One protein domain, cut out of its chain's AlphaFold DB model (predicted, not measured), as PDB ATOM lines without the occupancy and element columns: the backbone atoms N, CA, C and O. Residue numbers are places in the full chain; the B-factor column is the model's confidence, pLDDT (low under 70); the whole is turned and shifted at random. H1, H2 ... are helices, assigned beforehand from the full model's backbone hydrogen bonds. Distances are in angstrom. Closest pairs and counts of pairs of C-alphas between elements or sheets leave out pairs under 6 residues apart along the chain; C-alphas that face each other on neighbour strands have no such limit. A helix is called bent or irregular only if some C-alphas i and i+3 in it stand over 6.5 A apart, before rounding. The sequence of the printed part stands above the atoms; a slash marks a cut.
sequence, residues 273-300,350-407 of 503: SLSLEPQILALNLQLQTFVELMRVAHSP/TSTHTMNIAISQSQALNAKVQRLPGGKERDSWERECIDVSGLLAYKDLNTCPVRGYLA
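What this domain is: This is residues 273 to 300 and 350 to 407 of the 503 residues of the protein "LisH domain-containing protein" of Leucosporidium creatinivorum (UniProt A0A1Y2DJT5). Three long helices, H1, H2 and H3, stand nearly aligned in an up-and-down bundle, their centres making a triangle, and the short helix H4 lies crosswise beside the bundle over H3, on the side away from H2. H2 folds back into H3 as a helical hairpin, while H1 runs along both of them and comes before a cut in the chain. The printed part has 86 residues with four named helices, in the order H1, H2, H3, H4 along the chain, and no named strand; the class is all helix. The whole is compact, with a radius of gyration of the C-alphas of 13.0 A, and elongated in outline, spanning 39 by 24 by 19 A along its three main axes, the longest being the run of the bundle.

Where its parts are: H1, the longest helix by residues, has 21, residues 278 to 298, and measures 30.3 A from first to last C-alpha. It begins with C-alpha 278 at (60.272, 39.123, 2.181) and ends with C-alpha 298 at (31.120, 31.027, 2.067). H2 is residues 350 to 369, with 28.6 A from first to last C-alpha. H3 is residues 376 to 393, with 26.5 A between its end C-alphas, and begins with C-alpha 376 at (56.616, 41.030, -15.891). H4 is residues 401 to 406, 10.8 A from first to last C-alpha, and ends with C-alpha 406 at (41.207, 27.376, -2.667). H4 is irregular: C-alphas 401 and 404 are 7.7 A apart, where about 5 A is found in a regular helix, and its line is a rough one.

How they stand to each other: H1, H2 and H3 form the bundle, up and down, which means that each helix runs against the one before it in the chain. H1 and H2 touch, the closest C-alphas being those of Phe 290 and Ala 358, 6.4 A apart. Their lines stand at a shallow tilt of 20 degrees, and they run opposite ways. H1 touches H3 with residues 287 to 294 alone, and H3 touches H1 with residues 385 to 392 alone. Their closest C-alphas are those of Met 294 and Leu 391, 7.3 A apart, and they run the same way at a shallow tilt of 13 degrees. H2 and H3 are a hairpin: they touch, run opposite ways at a shallow tilt of 9 degrees, and come closest at the C-alphas of Ser 362 and Ser 389, 6.3 A apart. H4 touches H3, whose residues 387 to 391 alone meet it, and the closest C-alphas are those of Asp 387 and Val 402, 6.5 A apart. The lines of H3 and H4 are about perpendicular, at 79 degrees. H4 and H1 only just touch, with 3 pairs of C-alphas within 8 A, on residues 291 to 295 of H1 alone; the closest C-alphas are those of Val 291 and Leu 406, 6.7 A apart. H1 and H4 run opposite ways at a steep tilt of 69 degrees, only just short of about perpendicular. H2 and H4 are apart. In H1 and H2 every O i to N i+4 pair is within hydrogen-bond range; in H3 11 of 14 are, and in H4 0 of 2, beside 2 of 3 O i to N i+3 pairs.

The domain as a whole: The two C-alphas farthest apart are those of Pro 300 and Gly 374, at 40.2 A. Residues 301 to 349 are cut out, and C-alphas 300 and 350 are 13.0 A apart across the cut. Of the links that are printed whole, H2 to H3 and H3 to H4 are short, with 6 and 7 residues. The mean pLDDT of the printed part is 94.2, and no printed residue is under 70.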
ATOM      1  N   SER A 273      55.597  33.764  -7.819       90.12
ATOM      2  CA  SER A 273      55.043  33.487  -6.489       90.12
ATOM      3  C   SER A 273      55.998  32.686  -5.599       90.12
ATOM      4  O   SER A 273      55.819  32.671  -4.385       90.12
ATOM      5  N   LEU A 274      57.032  32.073  -6.191       92.81
ATOM      6  CA  LEU A 274      57.996  31.189  -5.525       92.81
ATOM      7  C   LEU A 274      59.260  31.923  -5.044       92.81
ATOM      8  O   LEU A 274      60.258  31.287  -4.704       92.81
ATOM      9  N   SER A 275      59.251  33.257  -5.048       94.50
ATOM     10  CA  SER A 275      60.376  34.050  -4.553       94.50
ATOM     11  C   SER A 275      60.460  33.996  -3.026       94.50
ATOM     12  O   SER A 275      59.455  34.143  -2.333       94.50
ATOM     13  N   LEU A 276      61.683  33.842  -2.505       95.56
ATOM     14  CA  LEU A 276      61.993  33.919  -1.070       95.56
ATOM     15  C   LEU A 276      62.185  35.367  -0.581       95.56
ATOM     16  O   LEU A 276      62.599  35.603   0.556       95.56
ATOM     17  N   GLU A 277      61.923  36.362  -1.432       94.75
ATOM     18  CA  GLU A 277      61.986  37.764  -1.029       94.75
ATOM     19  C   GLU A 277      60.895  38.099   0.008       94.75
ATOM     20  O   GLU A 277      59.728  37.754  -0.206       94.75
ATOM     21  N   PRO A 278      61.218  38.833   1.096       96.06
ATOM     22  CA  PRO A 278      60.272  39.123   2.181       96.06
ATOM     23  C   PRO A 278      58.974  39.777   1.710       96.06
ATOM     24  O   PRO A 278      57.894  39.449   2.194       96.06
ATOM     25  N   GLN A 279      59.071  40.683   0.733       95.44
ATOM     26  CA  GLN A 279      57.921  41.396   0.177       95.44
ATOM     27  C   GLN A 279      56.967  40.445  -0.551       95.44
ATOM     28  O   GLN A 279      55.751  40.529  -0.372       95.44
ATOM     29  N   ILE A 280      57.517  39.508  -1.327       95.50
ATOM     30  CA  ILE A 280      56.747  38.511  -2.074       95.50
ATOM     31  C   ILE A 280      56.131  37.481  -1.123       95.50
ATOM     32  O   ILE A 280      54.969  37.103  -1.281       95.50
ATOM     33  N   LEU A 281      56.865  37.069  -0.089       96.88
ATOM     34  CA  LEU A 281      56.360  36.154   0.931       96.88
ATOM     35  C   LEU A 281      55.218  36.782   1.746       96.88
ATOM     36  O   LEU A 281      54.166  36.167   1.925       96.88
ATOM     37  N   ALA A 282      55.383  38.035   2.176       96.75
ATOM     38  CA  ALA A 282      54.349  38.787   2.883       96.75
ATOM     39  C   ALA A 282      53.095  39.002   2.017       96.75
ATOM     40  O   ALA A 282      51.972  38.952   2.526       96.75
ATOM     41  N   LEU A 283      53.272  39.223   0.711       96.44
ATOM     42  CA  LEU A 283      52.170  39.334  -0.244       96.44
ATOM     43  C   LEU A 283      51.425  38.001  -0.402       96.44
ATOM     44  O   LEU A 283      50.198  37.981  -0.325       96.44
ATOM     45  N   ASN A 284      52.150  36.888  -0.536       96.94
ATOM     46  CA  ASN A 284      51.578  35.541  -0.594       96.94
ATOM     47  C   ASN A 284      50.760  35.184   0.656       96.94
ATOM     48  O   ASN A 284      49.659  34.640   0.530       96.94
ATOM     49  N   LEU A 285      51.288  35.495   1.847       97.88
ATOM     50  CA  LEU A 285      50.604  35.282   3.125       97.88
ATOM     51  C   LEU A 285      49.328  36.119   3.205       97.88
ATOM     52  O   LEU A 285      48.268  35.582   3.508       97.88
ATOM     53  N   GLN A 286      49.384  37.405   2.849       97.25
ATOM     54  CA  GLN A 286      48.190  38.253   2.837       97.25
ATOM     55  C   GLN A 286      47.149  37.778   1.815       97.25
ATOM     56  O   GLN A 286      45.950  37.821   2.095       97.25
ATOM     57  N   LEU A 287      47.589  37.304   0.648       96.94
ATOM     58  CA  LEU A 287      46.697  36.740  -0.359       96.94
ATOM     59  C   LEU A 287      46.015  35.480   0.183       96.94
ATOM     60  O   LEU A 287      44.803  35.336   0.043       96.94
ATOM     61  N   GLN A 288      46.761  34.606   0.869       97.56
ATOM     62  CA  GLN A 288      46.173  33.439   1.523       97.56
ATOM     63  C   GLN A 288      45.183  33.849   2.619       97.56
ATOM     64  O   GLN A 288      44.108  33.267   2.683       97.56
ATOM     65  N   THR A 289      45.481  34.871   3.430       97.56
ATOM     66  CA  THR A 289      44.541  35.400   4.433       97.56
ATOM     67  C   THR A 289      43.216  35.822   3.798       97.56
ATOM     68  O   THR A 289      42.156  35.473   4.315       97.56
ATOM     69  N   PHE A 290      43.259  36.509   2.653       97.44
ATOM     70  CA  PHE A 290      42.053  36.868   1.907       97.44
ATOM     71  C   PHE A 290      41.297  35.625   1.409       97.44
ATOM     72  O   PHE A 290      40.079  35.539   1.552       97.44
ATOM     73  N   VAL A 291      42.002  34.631   0.864       96.75
ATOM     74  CA  VAL A 291      41.391  33.376   0.396       96.75
ATOM     75  C   VAL A 291      40.719  32.613   1.547       96.75
ATOM     76  O   VAL A 291      39.606  32.113   1.381       96.75
ATOM     77  N   GLU A 292      41.347  32.550   2.723       96.94
ATOM     78  CA  GLU A 292      40.754  31.945   3.923       96.94
ATOM     79  C   GLU A 292      39.534  32.726   4.413       96.94
ATOM     80  O   GLU A 292      38.509  32.124   4.728       96.94
ATOM     81  N   LEU A 293      39.595  34.061   4.398       95.81
ATOM     82  CA  LEU A 293      38.452  34.914   4.725       95.81
ATOM     83  C   LEU A 293      37.263  34.621   3.800       95.81
ATOM     84  O   LEU A 293      36.135  34.471   4.272       95.81
ATOM     85  N   MET A 294      37.518  34.476   2.497       95.75
ATOM     86  CA  MET A 294      36.500  34.109   1.514       95.75
ATOM     87  C   MET A 294      35.943  32.707   1.759       95.75
ATOM     88  O   MET A 294      34.726  32.526   1.691       95.75
ATOM     89  N   ARG A 295      36.796  31.733   2.099       94.56
ATOM     90  CA  ARG A 295      36.366  30.371   2.446       94.56
ATOM     91  C   ARG A 295      35.467  30.361   3.683       94.56
ATOM     92  O   ARG A 295      34.432  29.708   3.656       94.56
ATOM     93  N   VAL A 296      35.818  31.104   4.733       93.12
ATOM     94  CA  VAL A 296      35.003  31.220   5.954       93.12
ATOM     95  C   VAL A 296      33.673  31.917   5.665       93.12
ATOM     96  O   VAL A 296      32.635  31.451   6.123       93.12
ATOM     97  N   ALA A 297      33.678  32.983   4.856       91.94
ATOM     98  CA  ALA A 297      32.467  33.718   4.480       91.94
ATOM     99  C   ALA A 297      31.443  32.859   3.715       91.94
ATOM    100  O   ALA A 297      30.240  33.088   3.832       91.94
ATOM    101  N   HIS A 298      31.930  31.900   2.922       90.94
ATOM    102  CA  HIS A 298      31.120  31.027   2.067       90.94
ATOM    103  C   HIS A 298      30.917  29.631   2.642       90.94
ATOM    104  O   HIS A 298      30.199  28.833   2.039       90.94
ATOM    105  N   SER A 299      31.537  29.318   3.783       90.44
ATOM    106  CA  SER A 299      31.259  28.075   4.481       90.44
ATOM    107  C   SER A 299      29.776  28.104   4.846       90.44
ATOM    108  O   SER A 299      29.364  29.017   5.575       90.44
ATOM    109  N   PRO A 300      28.941  27.197   4.300       77.81
ATOM    110  CA  PRO A 300      27.549  27.135   4.695       77.81
ATOM    111  C   PRO A 300      27.593  26.890   6.191       77.81
ATOM    112  O   PRO A 300      28.102  25.856   6.608       77.81
ATOM    113  N   THR A 350      26.732  39.653   9.859       78.38
ATOM    114  CA  THR A 350      28.075  39.049   9.841       78.38
ATOM    115  C   THR A 350      28.603  38.867   8.418       78.38
ATOM    116  O   THR A 350      29.725  39.277   8.137       78.38
ATOM    117  N   SER A 351      27.787  38.352   7.489       81.81
ATOM    118  CA  SER A 351      28.189  38.190   6.083       81.81
ATOM    119  C   SER A 351      28.570  39.528   5.428       81.81
ATOM    120  O   SER A 351      29.623  39.631   4.796       81.81
ATOM    121  N   THR A 352      27.779  40.588   5.650       86.88
ATOM    122  CA  THR A 352      28.110  41.930   5.131       86.88
ATOM    123  C   THR A 352      29.399  42.495   5.728       86.88
ATOM    124  O   THR A 352      30.181  43.127   5.019       86.88
ATOM    125  N   HIS A 353      29.663  42.243   7.014       90.50
ATOM    126  CA  HIS A 353      30.892  42.684   7.665       90.50
ATOM    127  C   HIS A 353      32.122  41.960   7.103       90.50
ATOM    128  O   HIS A 353      33.093  42.616   6.726       90.50
ATOM    129  N   THR A 354      32.056  40.636   6.956       90.94
ATOM    130  CA  THR A 354      33.131  39.836   6.351       90.94
ATOM    131  C   THR A 354      33.427  40.280   4.920       90.94
ATOM    132  O   THR A 354      34.592  40.402   4.545       90.94
ATOM    133  N   MET A 355      32.396  40.604   4.135       90.31
ATOM    134  CA  MET A 355      32.575  41.118   2.778       90.31
ATOM    135  C   MET A 355      33.256  42.495   2.760       90.31
ATOM    136  O   MET A 355      34.153  42.718   1.951       90.31
ATOM    137  N   ASN A 356      32.907  43.400   3.680       94.06
ATOM    138  CA  ASN A 356      33.590  44.693   3.814       94.06
ATOM    139  C   ASN A 356      35.071  44.530   4.199       94.06
ATOM    140  O   ASN A 356      35.922  45.240   3.659       94.06
ATOM    141  N   ILE A 357      35.393  43.576   5.081       95.19
ATOM    142  CA  ILE A 357      36.785  43.227   5.406       95.19
ATOM    143  C   ILE A 357      37.497  42.670   4.167       95.19
ATOM    144  O   ILE A 357      38.632  43.044   3.888       95.19
ATOM    145  N   ALA A 358      36.845  41.809   3.386       94.56
ATOM    146  CA  ALA A 358      37.440  41.251   2.176       94.56
ATOM    147  C   ALA A 358      37.737  42.343   1.131       94.56
ATOM    148  O   ALA A 358      38.813  42.352   0.533       94.56
ATOM    149  N   ILE A 359      36.834  43.313   0.961       95.88
ATOM    150  CA  ILE A 359      37.043  44.464   0.072       95.88
ATOM    151  C   ILE A 359      38.248  45.294   0.528       95.88
ATOM    152  O   ILE A 359      39.106  45.625  -0.293       95.88
ATOM    153  N   SER A 360      38.357  45.608   1.823       96.50
ATOM    154  CA  SER A 360      39.498  46.377   2.335       96.50
ATOM    155  C   SER A 360      40.818  45.605   2.206       96.50
ATOM    156  O   SER A 360      41.836  46.187   1.827       96.50
ATOM    157  N   GLN A 361      40.804  44.284   2.419       95.94
ATOM    158  CA  GLN A 361      41.970  43.424   2.204       95.94
ATOM    159  C   GLN A 361      42.393  43.356   0.732       95.94
ATOM    160  O   GLN A 361      43.588  43.442   0.453       95.94
ATOM    161  N   SER A 362      41.448  43.258  -0.208       96.31
ATOM    162  CA  SER A 362      41.724  43.296  -1.654       96.31
ATOM    163  C   SER A 362      42.368  44.627  -2.070       96.31
ATOM    164  O   SER A 362      43.378  44.646  -2.777       96.31
ATOM    165  N   GLN A 363      41.872  45.756  -1.547       97.06
ATOM    166  CA  GLN A 363      42.480  47.071  -1.780       97.06
ATOM    167  C   GLN A 363      43.905  47.156  -1.215       97.06
ATOM    168  O   GLN A 363      44.808  47.664  -1.883       97.06
ATOM    169  N   ALA A 364      44.127  46.629  -0.007       96.12
ATOM    170  CA  ALA A 364      45.447  46.585   0.614       96.12
ATOM    171  C   ALA A 364      46.428  45.682  -0.157       96.12
ATOM    172  O   ALA A 364      47.600  46.034  -0.287       96.12
ATOM    173  N   LEU A 365      45.960  44.545  -0.688       96.25
ATOM    174  CA  LEU A 365      46.743  43.667  -1.563       96.25
ATOM    175  C   LEU A 365      47.179  44.407  -2.824       96.25
ATOM    176  O   LEU A 365      48.372  44.461  -3.116       96.25
ATOM    177  N   ASN A 366      46.239  45.057  -3.513       96.69
ATOM    178  CA  ASN A 366      46.552  45.834  -4.706       96.69
ATOM    179  C   ASN A 366      47.580  46.936  -4.395       96.69
ATOM    180  O   ASN A 366      48.580  47.063  -5.093       96.69
ATOM    181  N   ALA A 367      47.414  47.672  -3.291       97.06
ATOM    182  CA  ALA A 367      48.375  48.695  -2.878       97.06
ATOM    183  C   ALA A 367      49.798  48.141  -2.664       97.06
ATOM    184  O   ALA A 367      50.766  48.832  -2.986       97.06
ATOM    185  N   LYS A 368      49.946  46.911  -2.153       95.81
ATOM    186  CA  LYS A 368      51.256  46.248  -2.033       95.81
ATOM    187  C   LYS A 368      51.816  45.817  -3.385       95.81
ATOM    188  O   LYS A 368      52.994  46.048  -3.630       95.81
ATOM    189  N   VAL A 369      50.989  45.280  -4.282       97.19
ATOM    190  CA  VAL A 369      51.419  44.935  -5.648       97.19
ATOM    191  C   VAL A 369      51.938  46.164  -6.395       97.19
ATOM    192  O   VAL A 369      52.976  46.096  -7.048       97.19
ATOM    193  N   GLN A 370      51.292  47.322  -6.229       96.88
ATOM    194  CA  GLN A 370      51.737  48.576  -6.847       96.88
ATOM    195  C   GLN A 370      53.120  49.052  -6.350       96.88
ATOM    196  O   GLN A 370      53.765  49.847  -7.040       96.88
ATOM    197  N   ARG A 371      53.583  48.583  -5.178       95.81
ATOM    198  CA  ARG A 371      54.922  48.877  -4.632       95.81
ATOM    199  C   ARG A 371      56.015  47.971  -5.191       95.81
ATOM    200  O   ARG A 371      57.183  48.334  -5.078       95.81
ATOM    201  N   LEU A 372      55.658  46.825  -5.778       94.75
ATOM    202  CA  LEU A 372      56.643  45.938  -6.386       94.75
ATOM    203  C   LEU A 372      57.353  46.654  -7.549       94.75
ATOM    204  O   LEU A 372      56.725  47.462  -8.256       94.75
ATOM    205  N   PRO A 373      58.648  46.360  -7.776       93.75
ATOM    206  CA  PRO A 373      59.363  46.846  -8.947       93.75
ATOM    207  C   PRO A 373      58.573  46.552 -10.228       93.75
ATOM    208  O   PRO A 373      58.005  45.473 -10.396       93.75
ATOM    209  N   GLY A 374      58.502  47.530 -11.133       93.81
ATOM    210  CA  GLY A 374      57.826  47.341 -12.416       93.81
ATOM    211  C   GLY A 374      58.469  46.218 -13.236       93.81
ATOM    212  O   GLY A 374      59.684  46.027 -13.191       93.81
ATOM    213  N   GLY A 375      57.664  45.492 -14.010       94.06
ATOM    214  CA  GLY A 375      58.128  44.400 -14.862       94.06
ATOM    215  C   GLY A 375      57.103  43.276 -14.977       94.06
ATOM    216  O   GLY A 375      56.011  43.354 -14.423       94.06
ATOM    217  N   LYS A 376      57.493  42.192 -15.657       93.38
ATOM    218  CA  LYS A 376      56.616  41.030 -15.891       93.38
ATOM    219  C   LYS A 376      56.104  40.390 -14.598       93.38
ATOM    220  O   LYS A 376      55.008  39.845 -14.589       93.38
ATOM    221  N   GLU A 377      56.893  40.431 -13.525       91.25
ATOM    222  CA  GLU A 377      56.508  39.867 -12.226       91.25
ATOM    223  C   GLU A 377      55.359  40.644 -11.588       91.25
ATOM    224  O   GLU A 377      54.392  40.033 -11.139       91.25
ATOM    225  N   ARG A 378      55.420  41.981 -11.613       95.69
ATOM    226  CA  ARG A 378      54.321  42.830 -11.150       95.69
ATOM    227  C   ARG A 378      53.061  42.600 -11.975       95.69
ATOM    228  O   ARG A 378      52.011  42.400 -11.384       95.69
ATOM    229  N   ASP A 379      53.169  42.557 -13.301       95.56
ATOM    230  CA  ASP A 379      52.012  42.316 -14.177       95.56
ATOM    231  C   ASP A 379      51.336  40.967 -13.868       95.56
ATOM    232  O   ASP A 379      50.110  40.838 -13.903       95.56
ATOM    233  N   SER A 380      52.133  39.943 -13.546       94.00
ATOM    234  CA  SER A 380      51.613  38.643 -13.126       94.00
ATOM    235  C   SER A 380      50.946  38.686 -11.749       94.00
ATOM    236  O   SER A 380      49.876  38.104 -11.587       94.00
ATOM    237  N   TRP A 381      51.523  39.409 -10.785       95.50
ATOM    238  CA  TRP A 381      50.916  39.635  -9.469       95.50
ATOM    239  C   TRP A 381      49.622  40.450  -9.541       95.50
ATOM    240  O   TRP A 381      48.673  40.164  -8.811       95.50
ATOM    241  N   GLU A 382      49.553  41.441 -10.431       96.00
ATOM    242  CA  GLU A 382      48.337  42.212 -10.698       96.00
ATOM    243  C   GLU A 382      47.235  41.299 -11.248       96.00
ATOM    244  O   GLU A 382      46.108  41.340 -10.754       96.00
ATOM    245  N   ARG A 383      47.566  40.415 -12.201       95.44
ATOM    246  CA  ARG A 383      46.620  39.418 -12.725       95.44
ATOM    247  C   ARG A 383      46.135  38.462 -11.636       95.44
ATOM    248  O   ARG A 383      44.932  38.281 -11.489       95.44
ATOM    249  N   GLU A 384      47.046  37.923 -10.829       94.81
ATOM    250  CA  GLU A 384      46.702  37.033  -9.716       94.81
ATOM    251  C   GLU A 384      45.798  37.730  -8.681       94.81
ATOM    252  O   GLU A 384      44.820  37.146  -8.218       94.81
ATOM    253  N   CYS A 385      46.047  39.004  -8.363       95.19
ATOM    254  CA  CYS A 385      45.176  39.773  -7.471       95.19
ATOM    255  C   CYS A 385      43.782  40.022  -8.060       95.19
ATOM    256  O   CYS A 385      42.804  40.022  -7.306       95.19
ATOM    257  N   ILE A 386      43.671  40.227  -9.376       95.19
ATOM    258  CA  ILE A 386      42.382  40.338 -10.075       95.19
ATOM    259  C   ILE A 386      41.626  39.010  -9.989       95.19
ATOM    260  O   ILE A 386      40.460  39.005  -9.590       95.19
ATOM    261  N   ASP A 387      42.291  37.895 -10.291       94.75
ATOM    262  CA  ASP A 387      41.690  36.558 -10.275       94.75
ATOM    263  C   ASP A 387      41.187  36.193  -8.870       94.75
ATOM    264  O   ASP A 387      40.038  35.780  -8.695       94.75
ATOM    265  N   VAL A 388      42.007  36.438  -7.845       95.19
ATOM    266  CA  VAL A 388      41.649  36.205  -6.440       95.19
ATOM    267  C   VAL A 388      40.519  37.130  -5.989       95.19
ATOM    268  O   VAL A 388      39.564  36.667  -5.366       95.19
ATOM    269  N   SER A 389      40.549  38.416  -6.352       95.25
ATOM    270  CA  SER A 389      39.443  39.341  -6.053       95.25
ATOM    271  C   SER A 389      38.144  38.934  -6.758       95.25
ATOM    272  O   SER A 389      37.056  39.203  -6.249       95.25
ATOM    273  N   GLY A 390      38.242  38.215  -7.882       95.00
ATOM    274  CA  GLY A 390      37.119  37.603  -8.585       95.00
ATOM    275  C   GLY A 390      36.311  36.620  -7.733       95.00
ATOM    276  O   GLY A 390      35.124  36.445  -8.006       95.00
ATOM    277  N   LEU A 391      36.882  36.051  -6.660       95.56
ATOM    278  CA  LEU A 391      36.151  35.209  -5.702       95.56
ATOM    279  C   LEU A 391      34.942  35.934  -5.089       95.56
ATOM    280  O   LEU A 391      33.939  35.291  -4.797       95.56
ATOM    281  N   LEU A 392      34.999  37.265  -4.939       95.31
ATOM    282  CA  LEU A 392      33.898  38.079  -4.400       95.31
ATOM    283  C   LEU A 392      32.652  38.091  -5.292       95.31
ATOM    284  O   LEU A 392      31.564  38.410  -4.815       95.31
ATOM    285  N   ALA A 393      32.798  37.785  -6.584       95.50
ATOM    286  CA  ALA A 393      31.696  37.819  -7.540       95.50
ATOM    287  C   ALA A 393      30.850  36.534  -7.536       95.50
ATOM    288  O   ALA A 393      29.751  36.526  -8.095       95.50
ATOM    289  N   TYR A 394      31.341  35.448  -6.932       95.06
ATOM    290  CA  TYR A 394      30.684  34.145  -6.969       95.06
ATOM    291  C   TYR A 394      29.965  33.851  -5.659       95.06
ATOM    292  O   TYR A 394      30.532  33.982  -4.583       95.06
ATOM    293  N   LYS A 395      28.719  33.382  -5.764       92.25
ATOM    294  CA  LYS A 395      27.933  32.927  -4.610       92.25
ATOM    295  C   LYS A 395      28.367  31.544  -4.108       92.25
ATOM    296  O   LYS A 395      28.238  31.264  -2.923       92.25
ATOM    297  N   ASP A 396      28.829  30.677  -5.008       92.81
ATOM    298  CA  ASP A 396      29.326  29.340  -4.678       92.81
ATOM    299  C   ASP A 396      30.773  29.191  -5.154       92.81
ATOM    300  O   ASP A 396      31.059  29.183  -6.358       92.81
ATOM    301  N   LEU A 397      31.682  29.051  -4.190       93.62
ATOM    302  CA  LEU A 397      33.113  28.907  -4.438       93.62
ATOM    303  C   LEU A 397      33.464  27.572  -5.109       93.62
ATOM    304  O   LEU A 397      34.494  27.479  -5.772       93.62
ATOM    305  N   ASN A 398      32.610  26.550  -5.014       91.88
ATOM    306  CA  ASN A 398      32.880  25.254  -5.640       91.88
ATOM    307  C   ASN A 398      32.756  25.306  -7.168       91.88
ATOM    308  O   ASN A 398      33.438  24.566  -7.881       91.88
ATOM    309  N   THR A 399      31.905  26.205  -7.668       92.44
ATOM    310  CA  THR A 399      31.660  26.407  -9.104       92.44
ATOM    311  C   THR A 399      32.543  27.475  -9.739       92.44
ATOM    312  O   THR A 399      32.495  27.662 -10.956       92.44
ATOM    313  N   CYS A 400      33.341  28.197  -8.948       92.62
ATOM    314  CA  CYS A 400      34.092  29.326  -9.475       92.62
ATOM    315  C   CYS A 400      35.271  28.856 -10.357       92.62
ATOM    316  O   CYS A 400      35.943  27.872 -10.023       92.62
ATOM    317  N   PRO A 401      35.571  29.555 -11.469       92.94
ATOM    318  CA  PRO A 401      36.730  29.243 -12.305       92.94
ATOM    319  C   PRO A 401      38.039  29.322 -11.519       92.94
ATOM    320  O   PRO A 401      38.920  28.504 -11.719       92.94
ATOM    321  N   VAL A 402      38.129  30.253 -10.570       93.38
ATOM    322  CA  VAL A 402      39.319  30.536  -9.752       93.38
ATOM    323  C   VAL A 402      39.442  29.640  -8.509       93.38
ATOM    324  O   VAL A 402      40.201  29.931  -7.585       93.38
ATOM    325  N   ARG A 403      38.730  28.505  -8.467       93.31
ATOM    326  CA  ARG A 403      38.752  27.574  -7.322       93.31
ATOM    327  C   ARG A 403      40.133  26.987  -7.034       93.31
ATOM    328  O   ARG A 403      40.365  26.513  -5.928       93.31
ATOM    329  N   GLY A 404      41.054  27.026  -7.999       92.94
ATOM    330  CA  GLY A 404      42.430  26.570  -7.802       92.94
ATOM    331  C   GLY A 404      43.153  27.303  -6.666       92.94
ATOM    332  O   GLY A 404      43.966  26.694  -5.978       92.94
ATOM    333  N   TYR A 405      42.791  28.559  -6.376       94.25
ATOM    334  CA  TYR A 405      43.340  29.299  -5.233       94.25
ATOM    335  C   TYR A 405      42.877  28.740  -3.882       94.25
ATOM    336  O   TYR A 405      43.549  28.932  -2.872       94.25
ATOM    337  N   LEU A 406      41.750  28.020  -3.860       95.12
ATOM    338  CA  LEU A 406      41.207  27.376  -2.667       95.12
ATOM    339  C   LEU A 406      41.789  25.973  -2.426       95.12
ATOM    340  O   LEU A 406      41.449  25.356  -1.413       95.12
ATOM    341  N   ALA A 407      42.629  25.459  -3.326       94.44
ATOM    342  CA  ALA A 407      43.221  24.136  -3.188       94.44
ATOM    343  C   ALA A 407      44.170  24.057  -1.980       94.44
ATOM    344  O   ALA A 407      44.870  25.019  -1.654       94.44
TER     345      ALA A 407